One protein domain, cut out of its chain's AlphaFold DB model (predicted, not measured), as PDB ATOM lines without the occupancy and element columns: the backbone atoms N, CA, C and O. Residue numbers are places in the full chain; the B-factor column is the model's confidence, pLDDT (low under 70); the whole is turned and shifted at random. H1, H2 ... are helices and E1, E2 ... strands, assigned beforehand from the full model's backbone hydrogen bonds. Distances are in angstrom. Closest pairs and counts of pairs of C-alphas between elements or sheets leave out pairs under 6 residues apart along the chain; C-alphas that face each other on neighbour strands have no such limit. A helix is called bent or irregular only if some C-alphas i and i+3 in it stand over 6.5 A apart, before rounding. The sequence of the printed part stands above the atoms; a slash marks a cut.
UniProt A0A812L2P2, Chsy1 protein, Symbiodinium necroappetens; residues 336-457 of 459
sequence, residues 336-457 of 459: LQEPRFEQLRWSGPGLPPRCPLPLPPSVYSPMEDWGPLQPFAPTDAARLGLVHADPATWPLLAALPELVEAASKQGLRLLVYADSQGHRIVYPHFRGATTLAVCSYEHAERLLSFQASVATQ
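Overview. This is residues 336 to 457 of the 459 residues of the protein "Chsy1 protein" of Symbiodinium necroappetens (UniProt A0A812L2P2). A small sheet of three strands, E2, E6 and E5, forms the middle of a flat domain, with H1 and H2 following each other along one side of it and H3 leading away at the other. The short pair E1 and E4 lies near one end of the sheet, and long loops reach out to E3, far from the middle. The 122 printed residues run E1 E2 E3 E4 H1 H2 E5 E6 H3, mixed helix and strand, with under half in these elements; the sheet, order E2 E6 E5, is mixed. The whole is compact, radius of gyration of the C-alphas 14.5 A, spanning 43 by 41 by 21 A.

Arrangement. Start at E1, residues 336 to 341, parallel to E4, residues 386 to 389, with N 336 and O 386 2.8 A apart. E1 runs on into E2, residues 343 to 345, at 91 degrees. E2 is parallel to E6, residues 435 to 441 (N 345 and O 436, 2.9 A). E6 and E5, residues 413 to 419, form an antiparallel hairpin (N 415 and O 439, 2.8 A). H1, residues 391 to 397, and H2, residues 400 to 408, are on this sheet, making two layers, helices on one face; the closest C-alphas of H2 and E5, Ala 407 and Arg 413, are 5.7 A apart. H3, residues 443 to 455, is not on it. In H2 every O i to N i+4 pair is within hydrogen-bond range; H1 has 1 of 3, with 3 of 4 O i to N i+3 pairs, and H3 has 6 of 9.

Along the chain. Find C-alpha 336 at (24.677, 22.850, -10.935), where E1 begins. E3, residues 370 to 372, pairs with no named strand. H1 is irregular, C-alphas 392 and 395 being 7.5 A apart. E5 is 17.8 A long, E6 19.0 A, and H3 20.1 A, ending at C-alpha 455, (23.724, -3.330, -28.117).

Size, cuts and confidence. The farthest C-alphas, Asp 369 and Gln 410, are 43.7 A apart. The printed part has no cut; the links E2 to E3, E3 to E4 and E5 to E6 are long. Look for pLDDT under 70 at residues 347 to 349, 368, 422 to 432 and 453 to 457.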
ATOM      1  N   LEU A 336      23.444  23.627 -10.891       91.75
ATOM      2  CA  LEU A 336      24.677  22.850 -10.935       91.75
ATOM      3  C   LEU A 336      25.631  23.291  -9.819       91.75
ATOM      4  O   LEU A 336      26.226  24.365  -9.888       91.75
ATOM      5  N   GLN A 337      25.773  22.443  -8.797       89.12
ATOM      6  CA  GLN A 337      26.635  22.671  -7.627       89.12
ATOM      7  C   GLN A 337      28.064  22.150  -7.820       89.12
ATOM      8  O   GLN A 337      29.018  22.835  -7.456       89.12
ATOM      9  N   GLU A 338      28.211  20.941  -8.362       85.56
ATOM     10  CA  GLU A 338      29.501  20.304  -8.639       85.56
ATOM     11  C   GLU A 338      29.446  19.559  -9.988       85.56
ATOM     12  O   GLU A 338      28.375  19.065 -10.368       85.56
ATOM     13  N   PRO A 339      30.578  19.445 -10.704       81.31
ATOM     14  CA  PRO A 339      31.868  20.026 -10.352       81.31
ATOM     15  C   PRO A 339      31.843  21.543 -10.553       81.31
ATOM     16  O   PRO A 339      31.133  22.040 -11.428       81.31
ATOM     17  N   ARG A 340      32.650  22.285  -9.791       85.44
ATOM     18  CA  ARG A 340      32.988  23.655 -10.190       85.44
ATOM     19  C   ARG A 340      33.695  23.603 -11.545       85.44
ATOM     20  O   ARG A 340      34.819  23.112 -11.650       85.44
ATOM     21  N   PHE A 341      33.038  24.093 -12.590       88.50
ATOM     22  CA  PHE A 341      33.604  24.041 -13.933       88.50
ATOM     23  C   PHE A 341      34.685  25.110 -14.103       88.50
ATOM     24  O   PHE A 341      34.412  26.306 -14.051       88.50
ATOM     25  N   GLU A 342      35.918  24.666 -14.314       89.94
ATOM     26  CA  GLU A 342      37.098  25.513 -14.532       89.94
ATOM     27  C   GLU A 342      37.290  25.844 -16.014       89.94
ATOM     28  O   GLU A 342      37.945  26.819 -16.377       89.94
ATOM     29  N   GLN A 343      36.752  24.991 -16.886       90.19
ATOM     30  CA  GLN A 343      36.951  25.064 -18.324       90.19
ATOM     31  C   GLN A 343      35.634  24.873 -19.060       90.19
ATOM     32  O   GLN A 343      34.707  24.213 -18.584       90.19
ATOM     33  N   LEU A 344      35.592  25.404 -20.276       89.62
ATOM     34  CA  LEU A 344      34.503  25.185 -21.210       89.62
ATOM     35  C   LEU A 344      35.035  24.585 -22.495       89.62
ATOM     36  O   LEU A 344      36.042  25.041 -23.039       89.62
ATOM     37  N   ARG A 345      34.315  23.595 -23.016       89.44
ATOM     38  CA  ARG A 345      34.589  23.026 -24.333       89.44
ATOM     39  C   ARG A 345      33.475  23.377 -25.304       89.44
ATOM     40  O   ARG A 345      32.557  22.597 -25.532       89.44
ATOM     41  N   TRP A 346      33.622  24.556 -25.889       85.00
ATOM     42  CA  TRP A 346      33.240  24.901 -27.253       85.00
ATOM     43  C   TRP A 346      33.964  26.209 -27.580       85.00
ATOM     44  O   TRP A 346      34.032  27.121 -26.760       85.00
ATOM     45  N   SER A 347      34.576  26.296 -28.752       62.19
ATOM     46  CA  SER A 347      35.336  27.481 -29.141       62.19
ATOM     47  C   SER A 347      34.997  27.798 -30.584       62.19
ATOM     48  O   SER A 347      35.599  27.255 -31.511       62.19
ATOM     49  N   GLY A 348      33.988  28.633 -30.789       65.12
ATOM     50  CA  GLY A 348      33.636  29.088 -32.123       65.12
ATOM     51  C   GLY A 348      32.480  30.085 -32.101       65.12
ATOM     52  O   GLY A 348      31.600  29.957 -31.255       65.12
ATOM     53  N   PRO A 349      32.448  31.052 -33.035       67.69
ATOM     54  CA  PRO A 349      31.342  31.999 -33.206       67.69
ATOM     55  C   PRO A 349      30.108  31.349 -33.868       67.69
ATOM     56  O   PRO A 349      29.414  31.971 -34.665       67.69
ATOM     57  N   GLY A 350      29.854  30.070 -33.597       82.38
ATOM     58  CA  GLY A 350      28.827  29.285 -34.267       82.38
ATOM     59  C   GLY A 350      28.286  28.183 -33.375       82.38
ATOM     60  O   GLY A 350      28.686  28.040 -32.219       82.38
ATOM     61  N   LEU A 351      27.360  27.401 -33.928       88.81
ATOM     62  CA  LEU A 351      26.744  26.317 -33.181       88.81
ATOM     63  C   LEU A 351      27.791  25.305 -32.689       88.81
ATOM     64  O   LEU A 351      28.708  24.958 -33.443       88.81
ATOM     65  N   PRO A 352      27.644  24.803 -31.451       92.31
ATOM     66  CA  PRO A 352      28.466  23.719 -30.934       92.31
ATOM     67  C   PRO A 352      28.478  22.492 -31.865       92.31
ATOM     68  O   PRO A 352      27.481  22.224 -32.549       92.31
ATOM     69  N   PRO A 353      29.576  21.712 -31.878       93.00
ATOM     70  CA  PRO A 353      29.692  20.518 -32.716       93.00
ATOM     71  C   PRO A 353      28.611  19.491 -32.365       93.00
ATOM     72  O   PRO A 353      28.076  19.516 -31.257       93.00
ATOM     73  N   ARG A 354      28.310  18.561 -33.277       93.62
ATOM     74  CA  ARG A 354      27.344  17.489 -32.994       93.62
ATOM     75  C   ARG A 354      27.796  16.624 -31.821       93.62
ATOM     76  O   ARG A 354      28.986  16.344 -31.671       93.62
ATOM     77  N   CYS A 355      26.842  16.208 -30.997       93.25
ATOM     78  CA  CYS A 355      27.107  15.319 -29.880       93.25
ATOM     79  C   CYS A 355      27.613  13.956 -30.375       93.25
ATOM     80  O   CYS A 355      27.154  13.470 -31.413       93.25
ATOM     81  N   PRO A 356      28.541  13.314 -29.641       90.06
ATOM     82  CA  PRO A 356      28.883  11.927 -29.914       90.06
ATOM     83  C   PRO A 356      27.658  11.028 -29.695       90.06
ATOM     84  O   PRO A 356      26.785  11.345 -28.886       90.06
ATOM     85  N   LEU A 357      27.611   9.902 -30.413       87.50
ATOM     86  CA  LEU A 357      26.640   8.834 -30.194       87.50
ATOM     87  C   LEU A 357      27.356   7.570 -29.684       87.50
ATOM     88  O   LEU A 357      28.341   7.162 -30.305       87.50
ATOM     89  N   PRO A 358      26.871   6.932 -28.600       89.31
ATOM     90  CA  PRO A 358      25.776   7.384 -27.734       89.31
ATOM     91  C   PRO A 358      26.087   8.731 -27.054       89.31
ATOM     92  O   PRO A 358      27.252   9.096 -26.897       89.31
ATOM     93  N   LEU A 359      25.032   9.467 -26.689       89.38
ATOM     94  CA  LEU A 359      25.138  10.735 -25.974       89.38
ATOM     95  C   LEU A 359      25.959  10.547 -24.688       89.38
ATOM     96  O   LEU A 359      25.906   9.468 -24.084       89.38
ATOM     97  N   PRO A 360      26.699  11.586 -24.256       88.19
ATOM     98  CA  PRO A 360      27.525  11.519 -23.055       88.19
ATOM     99  C   PRO A 360      26.739  10.982 -21.846       88.19
ATOM    100  O   PRO A 360      25.579  11.351 -21.682       88.19
ATOM    101  N   PRO A 361      27.323  10.112 -21.005       85.44
ATOM    102  CA  PRO A 361      26.646   9.574 -19.828       85.44
ATOM    103  C   PRO A 361      26.671  10.557 -18.646       85.44
ATOM    104  O   PRO A 361      27.427  11.527 -18.632       85.44
ATOM    105  N   SER A 362      25.873  10.271 -17.615       86.75
ATOM    106  CA  SER A 362      25.945  10.974 -16.330       86.75
ATOM    107  C   SER A 362      27.271  10.732 -15.605       86.75
ATOM    108  O   SER A 362      27.836   9.638 -15.659       86.75
ATOM    109  N   VAL A 363      27.724  11.744 -14.867       83.69
ATOM    110  CA  VAL A 363      28.970  11.737 -14.098       83.69
ATOM    111  C   VAL A 363      28.673  11.809 -12.600       83.69
ATOM    112  O   VAL A 363      27.884  12.640 -12.157       83.69
ATOM    113  N   TYR A 364      29.313  10.941 -11.811       76.94
ATOM    114  CA  TYR A 364      29.121  10.855 -10.360       76.94
ATOM    115  C   TYR A 364      30.290  11.477  -9.585       76.94
ATOM    116  O   TYR A 364      31.457  11.225  -9.896       76.94
ATOM    117  N   SER A 365      29.959  12.214  -8.522       70.50
ATOM    118  CA  SER A 365      30.918  12.773  -7.562       70.50
ATOM    119  C   SER A 365      31.387  11.740  -6.531       70.50
ATOM    120  O   SER A 365      30.571  10.932  -6.082       70.50
ATOM    121  N   PRO A 366      32.640  11.817  -6.043       70.50
ATOM    122  CA  PRO A 366      32.943  11.457  -4.667       70.50
ATOM    123  C   PRO A 366      32.291  12.471  -3.755       70.50
ATOM    124  O   PRO A 366      32.425  13.678  -3.941       70.50
ATOM    125  N   MET A 367      31.579  11.960  -2.771       71.81
ATOM    126  CA  MET A 367      31.126  12.753  -1.653       71.81
ATOM    127  C   MET A 367      32.126  12.515  -0.530       71.81
ATOM    128  O   MET A 367      32.078  11.478   0.126       71.81
ATOM    129  N   GLU A 368      33.098  13.416  -0.403       67.94
ATOM    130  CA  GLU A 368      34.132  13.321   0.633       67.94
ATOM    131  C   GLU A 368      33.637  14.012   1.909       67.94
ATOM    132  O   GLU A 368      33.402  13.344   2.913       67.94
ATOM    133  N   ASP A 369      33.353  15.314   1.820       71.00
ATOM    134  CA  ASP A 369      32.941  16.143   2.964       71.00
ATOM    135  C   ASP A 369      31.592  16.846   2.736       71.00
ATOM    136  O   ASP A 369      30.748  16.924   3.639       71.00
ATOM    137  N   TRP A 370      31.358  17.299   1.503       80.19
ATOM    138  CA  TRP A 370      30.067  17.740   0.982       80.19
ATOM    139  C   TRP A 370      29.866  17.183  -0.423       80.19
ATOM    140  O   TRP A 370      30.825  16.762  -1.075       80.19
ATOM    141  N   GLY A 371      28.642  17.219  -0.933       80.56
ATOM    142  CA  GLY A 371      28.436  17.044  -2.365       80.56
ATOM    143  C   GLY A 371      26.988  16.807  -2.752       80.56
ATOM    144  O   GLY A 371      26.150  16.540  -1.883       80.56
ATOM    145  N   PRO A 372      26.695  16.893  -4.059       85.19
ATOM    146  CA  PRO A 372      25.372  16.602  -4.571       85.19
ATOM    147  C   PRO A 372      25.026  15.127  -4.349       85.19
ATOM    148  O   PRO A 372      25.858  14.236  -4.517       85.19
ATOM    149  N   LEU A 373      23.764  14.862  -4.016       85.00
ATOM    150  CA  LEU A 373      23.237  13.499  -3.892       85.00
ATOM    151  C   LEU A 373      22.986  12.830  -5.244       85.00
ATOM    152  O   LEU A 373      22.879  11.607  -5.332       85.00
ATOM    153  N   GLN A 374      22.839  13.639  -6.289       84.19
ATOM    154  CA  GLN A 374      22.518  13.193  -7.635       84.19
ATOM    155  C   GLN A 374      23.736  13.358  -8.546       84.19
ATOM    156  O   GLN A 374      24.521  14.291  -8.356       84.19
ATOM    157  N   PRO A 375      23.920  12.467  -9.537       83.69
ATOM    158  CA  PRO A 375      24.958  12.661 -10.535       83.69
ATOM    159  C   PRO A 375      24.699  13.936 -11.333       83.69
ATOM    160  O   PRO A 375      23.551  14.325 -11.557       83.69
ATOM    161  N   PHE A 376      25.769  14.511 -11.871       87.44
ATOM    162  CA  PHE A 376      25.636  15.456 -12.961       87.44
ATOM    163  C   PHE A 376      25.121  14.688 -14.191       87.44
ATOM    164  O   PHE A 376      25.835  13.866 -14.776       87.44
ATOM    165  N   ALA A 377      23.863  14.907 -14.564       88.06
ATOM    166  CA  ALA A 377      23.265  14.316 -15.754       88.06
ATOM    167  C   ALA A 377      23.345  15.301 -16.932       88.06
ATOM    168  O   ALA A 377      22.966  16.464 -16.759       88.06
ATOM    169  N   PRO A 378      23.784  14.854 -18.129       90.88
ATOM    170  CA  PRO A 378      23.710  15.661 -19.337       90.88
ATOM    171  C   PRO A 378      22.323  16.274 -19.486       90.88
ATOM    172  O   PRO A 378      21.309  15.572 -19.442       90.88
ATOM    173  N   THR A 379      22.287  17.588 -19.641       92.62
ATOM    174  CA  THR A 379      21.057  18.376 -19.558       92.62
ATOM    175  C   THR A 379      20.933  19.265 -20.785       92.62
ATOM    176  O   THR A 379      21.917  19.603 -21.440       92.62
ATOM    177  N   ASP A 380      19.698  19.583 -21.162       94.44
ATOM    178  CA  ASP A 380      19.440  20.548 -22.227       94.44
ATOM    179  C   ASP A 380      19.873  21.940 -21.750       94.44
ATOM    180  O   ASP A 380      19.471  22.364 -20.667       94.44
ATOM    181  N   ALA A 381      20.692  22.646 -22.530       94.94
ATOM    182  CA  ALA A 381      21.214  23.957 -22.147       94.94
ATOM    183  C   ALA A 381      20.104  24.987 -21.897       94.94
ATOM    184  O   ALA A 381      20.291  25.890 -21.088       94.94
ATOM    185  N   ALA A 382      18.932  24.816 -22.522       94.81
ATOM    186  CA  ALA A 382      17.756  25.648 -22.279       94.81
ATOM    187  C   ALA A 382      17.213  25.548 -20.840       94.81
ATOM    188  O   ALA A 382      16.387  26.361 -20.445       94.81
ATOM    189  N   ARG A 383      17.651  24.544 -20.072       94.81
ATOM    190  CA  ARG A 383      17.218  24.295 -18.693       94.81
ATOM    191  C   ARG A 383      18.246  24.722 -17.652       94.81
ATOM    192  O   ARG A 383      18.002  24.521 -16.470       94.81
ATOM    193  N   LEU A 384      19.413  25.235 -18.050       94.88
ATOM    194  CA  LEU A 384      20.401  25.714 -17.083       94.88
ATOM    195  C   LEU A 384      19.885  26.982 -16.414       94.88
ATOM    196  O   LEU A 384      19.631  27.951 -17.107       94.88
ATOM    197  N   GLY A 385      19.763  26.969 -15.089       95.62
ATOM    198  CA  GLY A 385      19.326  28.118 -14.295       95.62
ATOM    199  C   GLY A 385      20.460  28.725 -13.475       95.62
ATOM    200  O   GLY A 385      20.659  29.937 -13.488       95.62
ATOM    201  N   LEU A 386      21.234  27.889 -12.779       96.06
ATOM    202  CA  LEU A 386      22.346  28.318 -11.929       96.06
ATOM    203  C   LEU A 386      23.538  27.387 -12.127       96.06
ATOM    204  O   LEU A 386      23.380  26.167 -12.104       96.06
ATOM    205  N   VAL A 387      24.733  27.942 -12.311       95.00
ATOM    206  CA  VAL A 387      25.939  27.149 -12.569       95.00
ATOM    207  C   VAL A 387      27.101  27.648 -11.727       95.00
ATOM    208  O   VAL A 387      27.540  28.783 -11.884       95.00
ATOM    209  N   HIS A 388      27.630  26.784 -10.867       93.38
ATOM    210  CA  HIS A 388      28.875  27.037 -10.151       93.38
ATOM    211  C   HIS A 388      30.069  26.883 -11.109       93.38
ATOM    212  O   HIS A 388      30.369  25.784 -11.586       93.38
ATOM    213  N   ALA A 389      30.732  27.993 -11.442       93.06
ATOM    214  CA  ALA A 389      31.759  28.017 -12.481       93.06
ATOM    215  C   ALA A 389      32.850  29.058 -12.219       93.06
ATOM    216  O   ALA A 389      32.605  30.141 -11.687       93.06
ATOM    217  N   ASP A 390      34.072  28.754 -12.655       91.31
ATOM    218  CA  ASP A 390      35.184  29.696 -12.617       91.31
ATOM    219  C   ASP A 390      34.891  30.917 -13.507       91.31
ATOM    220  O   ASP A 390      34.444  30.749 -14.647       91.31
ATOM    221  N   PRO A 391      35.160  32.145 -13.042       89.75
ATOM    222  CA  PRO A 391      34.944  33.349 -13.832       89.75
ATOM    223  C   PRO A 391      35.568  33.394 -15.224       89.75
ATOM    224  O   PRO A 391      35.024  34.058 -16.109       89.75
ATOM    225  N   ALA A 392      36.666  32.670 -15.455       88.19
ATOM    226  CA  ALA A 392      37.260  32.556 -16.785       88.19
ATOM    227  C   ALA A 392      36.277  31.987 -17.832       88.19
ATOM    228  O   ALA A 392      36.424  32.233 -19.029       88.19
ATOM    229  N   THR A 393      35.259  31.250 -17.385       90.19
ATOM    230  CA  THR A 393      34.247  30.603 -18.229       90.19
ATOM    231  C   THR A 393      33.037  31.499 -18.535       90.19
ATOM    232  O   THR A 393      32.323  31.276 -19.513       90.19
ATOM    233  N   TRP A 394      32.788  32.545 -17.745       92.00
ATOM    234  CA  TRP A 394      31.508  33.260 -17.785       92.00
ATOM    235  C   TRP A 394      31.181  33.983 -19.088       92.00
ATOM    236  O   TRP A 394      30.013  33.950 -19.465       92.00
ATOM    237  N   PRO A 395      32.129  34.611 -19.814       88.12
ATOM    238  CA  PRO A 395      31.800  35.249 -21.087       88.12
ATOM    239  C   PRO A 395      31.190  34.273 -22.098       88.12
ATOM    240  O   PRO A 395      30.291  34.636 -22.849       88.12
ATOM    241  N   LEU A 396      31.661  33.025 -22.092       88.19
ATOM    242  CA  LEU A 396      31.127  31.968 -22.940       88.19
ATOM    243  C   LEU A 396      29.786  31.458 -22.394       88.19
ATOM    244  O   LEU A 396      28.827  31.384 -23.157       88.19
ATOM    245  N   LEU A 397      29.676  31.177 -21.089       91.56
ATOM    246  CA  LEU A 397      28.397  30.779 -20.476       91.56
ATOM    247  C   LEU A 397      27.289  31.810 -20.721       91.56
ATOM    248  O   LEU A 397      26.185  31.430 -21.087       91.56
ATOM    249  N   ALA A 398      27.587  33.103 -20.598       90.06
ATOM    250  CA  ALA A 398      26.628  34.180 -20.829       90.06
ATOM    251  C   ALA A 398      26.137  34.262 -22.288       90.06
ATOM    252  O   ALA A 398      25.063  34.798 -22.528       90.06
ATOM    253  N   ALA A 399      26.879  33.705 -23.252       89.50
ATOM    254  CA  ALA A 399      26.458  33.613 -24.654       89.50
ATOM    255  C   ALA A 399      25.580  32.378 -24.949       89.50
ATOM    256  O   ALA A 399      25.029  32.243 -26.042       89.50
ATOM    257  N   LEU A 400      25.454  31.447 -23.998       91.94
ATOM    258  CA  LEU A 400      24.712  30.202 -24.191       91.94
ATOM    259  C   LEU A 400      23.217  30.402 -24.515       91.94
ATOM    260  O   LEU A 400      22.735  29.666 -25.376       91.94
ATOM    261  N   PRO A 401      22.482  31.373 -23.927       92.38
ATOM    262  CA  PRO A 401      21.080  31.625 -24.275       92.38
ATOM    263  C   PRO A 401      20.877  31.930 -25.765       92.38
ATOM    264  O   PRO A 401      20.045  31.303 -26.420       92.38
ATOM    265  N   GLU A 402      21.706  32.811 -26.331       92.19
ATOM    266  CA  GLU A 402      21.659  33.157 -27.757       92.19
ATOM    267  C   GLU A 402      21.964  31.937 -28.641       92.19
ATOM    268  O   GLU A 402      21.321  31.711 -29.670       92.19
ATOM    269  N   LEU A 403      22.921  31.098 -28.224       93.12
ATOM    270  CA  LEU A 403      23.256  29.861 -28.931       93.12
ATOM    271  C   LEU A 403      22.120  28.831 -28.874       93.12
ATOM    272  O   LEU A 403      21.891  28.132 -29.864       93.12
ATOM    273  N   VAL A 404      21.404  28.733 -27.751       94.50
ATOM    274  CA  VAL A 404      20.214  27.878 -27.611       94.50
ATOM    275  C   VAL A 404      19.129  28.319 -28.593       94.50
ATOM    276  O   VAL A 404      18.580  27.482 -29.314       94.50
ATOM    277  N   GLU A 405      18.860  29.621 -28.681       94.12
ATOM    278  CA  GLU A 405      17.881  30.168 -29.624       94.12
ATOM    279  C   GLU A 405      18.296  29.900 -31.082       94.12
ATOM    280  O   GLU A 405      17.497  29.421 -31.896       94.12
ATOM    281  N   ALA A 406      19.567  30.146 -31.414       94.38
ATOM    282  CA  ALA A 406      20.112  29.899 -32.744       94.38
ATOM    283  C   ALA A 406      20.051  28.414 -33.143       94.38
ATOM    284  O   ALA A 406      19.746  28.104 -34.297       94.38
ATOM    285  N   ALA A 407      20.313  27.497 -32.205       94.81
ATOM    286  CA  ALA A 407      20.212  26.056 -32.431       94.81
ATOM    287  C   ALA A 407      18.760  25.644 -32.704       94.81
ATOM    288  O   ALA A 407      18.489  24.936 -33.677       94.81
ATOM    289  N   SER A 408      17.826  26.156 -31.897       95.00
ATOM    290  CA  SER A 408      16.394  25.865 -32.014       95.00
ATOM    291  C   SER A 408      15.835  26.256 -33.386       95.00
ATOM    292  O   SER A 408      15.135  25.465 -34.021       95.00
ATOM    293  N   LYS A 409      16.238  27.419 -33.924       94.81
ATOM    294  CA  LYS A 409      15.872  27.871 -35.285       94.81
ATOM    295  C   LYS A 409      16.324  26.916 -36.397       94.81
ATOM    296  O   LYS A 409      15.765  26.945 -37.489       94.81
ATOM    297  N   GLN A 410      17.317  26.069 -36.129       94.69
ATOM    298  CA  GLN A 410      17.831  25.058 -37.058       94.69
ATOM    299  C   GLN A 410      17.300  23.646 -36.754       94.69
ATOM    300  O   GLN A 410      17.790  22.673 -37.321       94.69
ATOM    301  N   GLY A 411      16.313  23.511 -35.861       94.19
ATOM    302  CA  GLY A 411      15.787  22.212 -35.425       94.19
ATOM    303  C   GLY A 411      16.736  21.437 -34.504       94.19
ATOM    304  O   GLY A 411      16.548  20.239 -34.295       94.19
ATOM    305  N   LEU A 412      17.753  22.108 -33.956       95.62
ATOM    306  CA  LEU A 412      18.753  21.534 -33.063       95.62
ATOM    307  C   LEU A 412      18.495  21.938 -31.614       95.62
ATOM    308  O   LEU A 412      17.839  22.933 -31.315       95.62
ATOM    309  N   ARG A 413      19.062  21.167 -30.694       95.88
ATOM    310  CA  ARG A 413      19.142  21.485 -29.267       95.88
ATOM    311  C   ARG A 413      20.586  21.431 -28.815       95.88
ATOM    312  O   ARG A 413      21.408  20.790 -29.466       95.88
ATOM    313  N   LEU A 414      20.890  22.080 -27.698       95.94
ATOM    314  CA  LEU A 414      22.223  22.050 -27.104       95.94
ATOM    315  C   LEU A 414      22.211  21.184 -25.848       95.94
ATOM    316  O   LEU A 414      21.336  21.320 -24.996       95.94
ATOM    317  N   LEU A 415      23.163  20.267 -25.755       95.62
ATOM    318  CA  LEU A 415      23.394  19.423 -24.596       95.62
ATOM    319  C   LEU A 415      24.629  19.937 -23.867       95.62
ATOM    320  O   LEU A 415      25.694  20.073 -24.470       95.62
ATOM    321  N   VAL A 416      24.484  20.178 -22.572       95.00
ATOM    322  CA  VAL A 416      25.583  20.472 -21.653       95.00
ATOM    323  C   VAL A 416      25.930  19.211 -20.893       95.00
ATOM    324  O   VAL A 416      25.046  18.537 -20.358       95.00
ATOM    325  N   TYR A 417      27.218  18.882 -20.856       93.12
ATOM    326  CA  TYR A 417      27.704  17.706 -20.157       93.12
ATOM    327  C   TYR A 417      29.061  17.933 -19.491       93.12
ATOM    328  O   TYR A 417      29.868  18.735 -19.960       93.12
ATOM    329  N   ALA A 418      29.326  17.208 -18.405       90.81
ATOM    330  CA  ALA A 418      30.652  17.151 -17.810       90.81
ATOM    331  C   ALA A 418      31.547  16.267 -18.689       90.81
ATOM    332  O   ALA A 418      31.292  15.071 -18.853       90.81
ATOM    333  N   ASP A 419      32.579  16.855 -19.288       88.75
ATOM    334  CA  ASP A 419      33.497  16.127 -20.152       88.75
ATOM    335  C   ASP A 419      34.553  15.390 -19.330       88.75
ATOM    336  O   ASP A 419      35.415  15.997 -18.698       88.75
ATOM    337  N   SER A 420      34.506  14.061 -19.389       80.56
ATOM    338  CA  SER A 420      35.481  13.190 -18.740       80.56
ATOM    339  C   SER A 420      36.734  12.937 -19.580       80.56
ATOM    340  O   SER A 420      37.565  12.122 -19.188       80.56
ATOM    341  N   GLN A 421      36.874  13.563 -20.754       78.75
ATOM    342  CA  GLN A 421      37.990  13.363 -21.687       78.75
ATOM    343  C   GLN A 421      38.178  11.894 -22.104       78.75
ATOM    344  O   GLN A 421      39.289  11.417 -22.321       78.75
ATOM    345  N   GLY A 422      37.073  11.148 -22.197       69.50
ATOM    346  CA  GLY A 422      37.091   9.720 -22.519       69.50
ATOM    347  C   GLY A 422      37.494   8.821 -21.348       69.50
ATOM    348  O   GLY A 422      37.515   7.598 -21.498       69.50
ATOM    349  N   HIS A 423      37.763   9.378 -20.164       69.06
ATOM    350  CA  HIS A 423      37.951   8.574 -18.969       69.06
ATOM    351  C   HIS A 423      36.614   7.983 -18.527       69.06
ATOM    352  O   HIS A 423      35.619   8.689 -18.335       69.06
ATOM    353  N   ARG A 424      36.593   6.659 -18.340       64.19
ATOM    354  CA  ARG A 424      35.486   5.988 -17.667       64.19
ATOM    355  C   ARG A 424      35.485   6.452 -16.218       64.19
ATOM    356  O   ARG A 424      36.402   6.129 -15.466       64.19
ATOM    357  N   ILE A 425      34.438   7.170 -15.830       61.88
ATOM    358  CA  ILE A 425      34.232   7.557 -14.438       61.88
ATOM    359  C   ILE A 425      33.663   6.339 -13.718       61.88
ATOM    360  O   ILE A 425      32.457   6.127 -13.625       61.88
ATOM    361  N   VAL A 426      34.572   5.465 -13.291       57.94
ATOM    362  CA  VAL A 426      34.260   4.424 -12.320       57.94
ATOM    363  C   VAL A 426      34.296   5.106 -10.964       57.94
ATOM    364  O   VAL A 426      35.286   5.749 -10.631       57.94
ATOM    365  N   TYR A 427      33.177   5.011 -10.255       54.47
ATOM    366  CA  TYR A 427      32.943   5.482  -8.894       54.47
ATOM    367  C   TYR A 427      34.228   5.726  -8.064       54.47
ATOM    368  O   TYR A 427      35.033   4.798  -7.953       54.47
ATOM    369  N   PRO A 428      34.403   6.882  -7.399       50.81
ATOM    370  CA  PRO A 428      33.610   8.108  -7.463       50.81
ATOM    371  C   PRO A 428      34.512   9.321  -7.754       50.81
ATOM    372  O   PRO A 428      35.244   9.764  -6.882       50.81
ATOM    373  N   HIS A 429      34.520   9.868  -8.972       54.22
ATOM    374  CA  HIS A 429      35.448  10.954  -9.307       54.22
ATOM    375  C   HIS A 429      34.859  11.936 -10.334       54.22
ATOM    376  O   HIS A 429      34.808  11.629 -11.517       54.22
ATOM    377  N   PHE A 430      34.587  13.179  -9.909       61.34
ATOM    378  CA  PHE A 430      34.687  14.345 -10.802       61.34
ATOM    379  C   PHE A 430      36.150  14.661 -11.157       61.34
ATOM    380  O   PHE A 430      36.416  15.609 -11.889       61.34
ATOM    381  N   ARG A 431      37.122  13.896 -10.633       63.12
ATOM    382  CA  ARG A 431      38.553  14.111 -10.866       63.12
ATOM    383  C   ARG A 431      38.837  14.074 -12.370       63.12
ATOM    384  O   ARG A 431      38.790  13.015 -12.988       63.12
ATOM    385  N   GLY A 432      39.135  15.246 -12.928       66.12
ATOM    386  CA  GLY A 432      39.391  15.446 -14.356       66.12
ATOM    387  C   GLY A 432      38.182  15.901 -15.184       66.12
ATOM    388  O   GLY A 432      38.370  16.290 -16.329       66.12
ATOM    389  N   ALA A 433      36.970  15.923 -14.618       78.25
ATOM    390  CA  ALA A 433      35.746  16.396 -15.267       78.25
ATOM    391  C   ALA A 433      35.424  17.867 -14.929       78.25
ATOM    392  O   ALA A 433      34.266  18.230 -14.749       78.25
ATOM    393  N   THR A 434      36.444  18.730 -14.845       85.88
ATOM    394  CA  THR A 434      36.281  20.176 -14.572       85.88
ATOM    395  C   THR A 434      35.910  20.983 -15.822       85.88
ATOM    396  O   THR A 434      35.857  22.210 -15.791       85.88
ATOM    397  N   THR A 435      35.650  20.302 -16.941       90.69
ATOM    398  CA  THR A 435      35.259  20.912 -18.213       90.69
ATOM    399  C   THR A 435      33.765  20.729 -18.458       90.69
ATOM    400  O   THR A 435      33.295  19.598 -18.589       90.69
ATOM    401  N   LEU A 436      33.027  21.832 -18.590       92.75
ATOM    402  CA  LEU A 436      31.659  21.806 -19.106       92.75
ATOM    403  C   LEU A 436      31.718  21.860 -20.633       92.75
ATOM    404  O   LEU A 436      32.152  22.846 -21.231       92.75
ATOM    405  N   ALA A 437      31.309  20.782 -21.283       93.81
ATOM    406  CA  ALA A 437      31.253  20.699 -22.730       93.81
ATOM    407  C   ALA A 437      29.837  20.959 -23.238       93.81
ATOM    408  O   ALA A 437      28.849  20.619 -22.584       93.81
ATOM    409  N   VAL A 438      29.757  21.542 -24.433       95.19
ATOM    410  CA  VAL A 438      28.493  21.811 -25.121       95.19
ATOM    411  C   VAL A 438      28.540  21.160 -26.495       95.19
ATOM    412  O   VAL A 438      29.524  21.294 -27.225       95.19
ATOM    413  N   CYS A 439      27.480  20.449 -26.862       95.44
ATOM    414  CA  CYS A 439      27.311  19.884 -28.196       95.44
ATOM    415  C   CYS A 439      25.870  20.051 -28.686       95.44
ATOM    416  O   CYS A 439      24.955  20.236 -27.888       95.44
ATOM    417  N   SER A 440      25.662  20.019 -29.999       95.81
ATOM    418  CA  SER A 440      24.343  20.087 -30.621       95.81
ATOM    419  C   SER A 440      23.795  18.693 -30.923       95.81
ATOM    420  O   SER A 440      24.544  17.783 -31.274       95.81
ATOM    421  N   TYR A 441      22.485  18.512 -30.797       95.19
ATOM    422  CA  TYR A 441      21.823  17.245 -31.096       95.19
ATOM    423  C   TYR A 441      20.388  17.453 -31.596       95.19
ATOM    424  O   TYR A 441      19.762  18.485 -31.345       95.19
ATOM    425  N   GLU A 442      19.856  16.449 -32.281       93.94
ATOM    426  CA  GLU A 442      18.444  16.334 -32.647       93.94
ATOM    427  C   GLU A 442      17.686  15.445 -31.666       93.94
ATOM    428  O   GLU A 442      18.231  14.518 -31.069       93.94
ATOM    429  N   HIS A 443      16.376  15.651 -31.542       88.06
ATOM    430  CA  HIS A 443      15.564  14.833 -30.640       88.06
ATOM    431  C   HIS A 443      15.650  13.325 -30.956       88.06
ATOM    432  O   HIS A 443      15.699  12.506 -30.039       88.06
ATOM    433  N   ALA A 444      15.747  12.956 -32.241       89.31
ATOM    434  CA  ALA A 444      15.898  11.567 -32.678       89.31
ATOM    435  C   ALA A 444      17.195  10.907 -32.167       89.31
ATOM    436  O   ALA A 444      17.214   9.708 -31.888       89.31
ATOM    437  N   GLU A 445      18.264  11.681 -31.964       88.81
ATOM    438  CA  GLU A 445      19.549  11.176 -31.468       88.81
ATOM    439  C   GLU A 445      19.485  10.723 -30.007       88.81
ATOM    440  O   GLU A 445      20.210   9.805 -29.624       88.81
ATOM    441  N   ARG A 446      18.569  11.279 -29.197       85.75
ATOM    442  CA  ARG A 446      18.311  10.761 -27.840       85.75
ATOM    443  C   ARG A 446      17.802   9.322 -27.885       85.75
ATOM    444  O   ARG A 446      18.260   8.487 -27.107       85.75
ATOM    445  N   LEU A 447      16.885   9.029 -28.808       85.88
ATOM    446  CA  LEU A 447      16.341   7.682 -28.977       85.88
ATOM    447  C   LEU A 447      17.411   6.715 -29.500       85.88
ATOM    448  O   LEU A 447      17.553   5.619 -28.963       85.88
ATOM    449  N   LEU A 448      18.203   7.139 -30.489       87.00
ATOM    450  CA  LEU A 448      19.312   6.338 -31.020       87.00
ATOM    451  C   LEU A 448      20.361   6.030 -29.946       87.00
ATOM    452  O   LEU A 448      20.816   4.895 -29.827       87.00
ATOM    453  N   SER A 449      20.706   7.017 -29.120       84.81
ATOM    454  CA  SER A 449      21.624   6.829 -27.997       84.81
ATOM    455  C   SER A 449      21.114   5.797 -26.993       84.81
ATOM    456  O   SER A 449      21.906   5.007 -26.482       84.81
ATOM    457  N   PHE A 450      19.810   5.797 -26.706       80.44
ATOM    458  CA  PHE A 450      19.193   4.816 -25.815       80.44
ATOM    459  C   PHE A 450      19.221   3.397 -26.399       80.44
ATOM    460  O   PHE A 450      19.327   2.427 -25.661       80.44
ATOM    461  N   GLN A 451      19.151   3.255 -27.724       81.75
ATOM    462  CA  GLN A 451      19.238   1.955 -28.394       81.75
ATOM    463  C   GLN A 451      20.683   1.436 -28.473       81.75
ATOM    464  O   GLN A 451      20.928   0.248 -28.271       81.75
ATOM    465  N   ALA A 452      21.651   2.320 -28.730       72.06
ATOM    466  CA  ALA A 452      23.065   1.961 -28.851       72.06
ATOM    467  C   ALA A 452      23.668   1.421 -27.539       72.06
ATOM    468  O   ALA A 452      24.544   0.554 -27.565       72.06
ATOM    469  N   SER A 453      23.184   1.890 -26.384       60.53
ATOM    470  CA  SER A 453      23.608   1.377 -25.076       60.53
ATOM    471  C   SER A 453      23.127  -0.051 -24.796       60.53
ATOM    472  O   SER A 453      23.779  -0.764 -24.040       60.53
ATOM    473  N   VAL A 454      22.037  -0.504 -25.427       59.94
ATOM    474  CA  VAL A 454      21.546  -1.890 -25.296       59.94
ATOM    475  C   VAL A 454      22.447  -2.857 -26.065       59.94
ATOM    476  O   VAL A 454      22.816  -3.903 -25.546       59.94
ATOM    477  N   ALA A 455      22.886  -2.477 -27.269       55.34
ATOM    478  CA  ALA A 455      23.724  -3.330 -28.117       55.34
ATOM    479  C   ALA A 455      25.136  -3.592 -27.556       55.34
ATOM    480  O   ALA A 455      25.798  -4.533 -27.981       55.34
ATOM    481  N   THR A 456      25.607  -2.765 -26.618       54.75
ATOM    482  CA  THR A 456      26.940  -2.882 -26.000       54.75
ATOM    483  C   THR A 456      26.942  -3.663 -24.682       54.75
ATOM    484  O   THR A 456      28.015  -3.921 -24.147       54.75
ATOM    485  N   GLN A 457      25.775  -4.054 -24.151       49.72
ATOM    486  CA  GLN A 457      25.674  -4.891 -22.943       49.72
ATOM    487  C   GLN A 457      25.704  -6.402 -23.235       49.72
ATOM    488  O   GLN A 457      25.932  -7.182 -22.314       49.72
TER     489      GLN A 457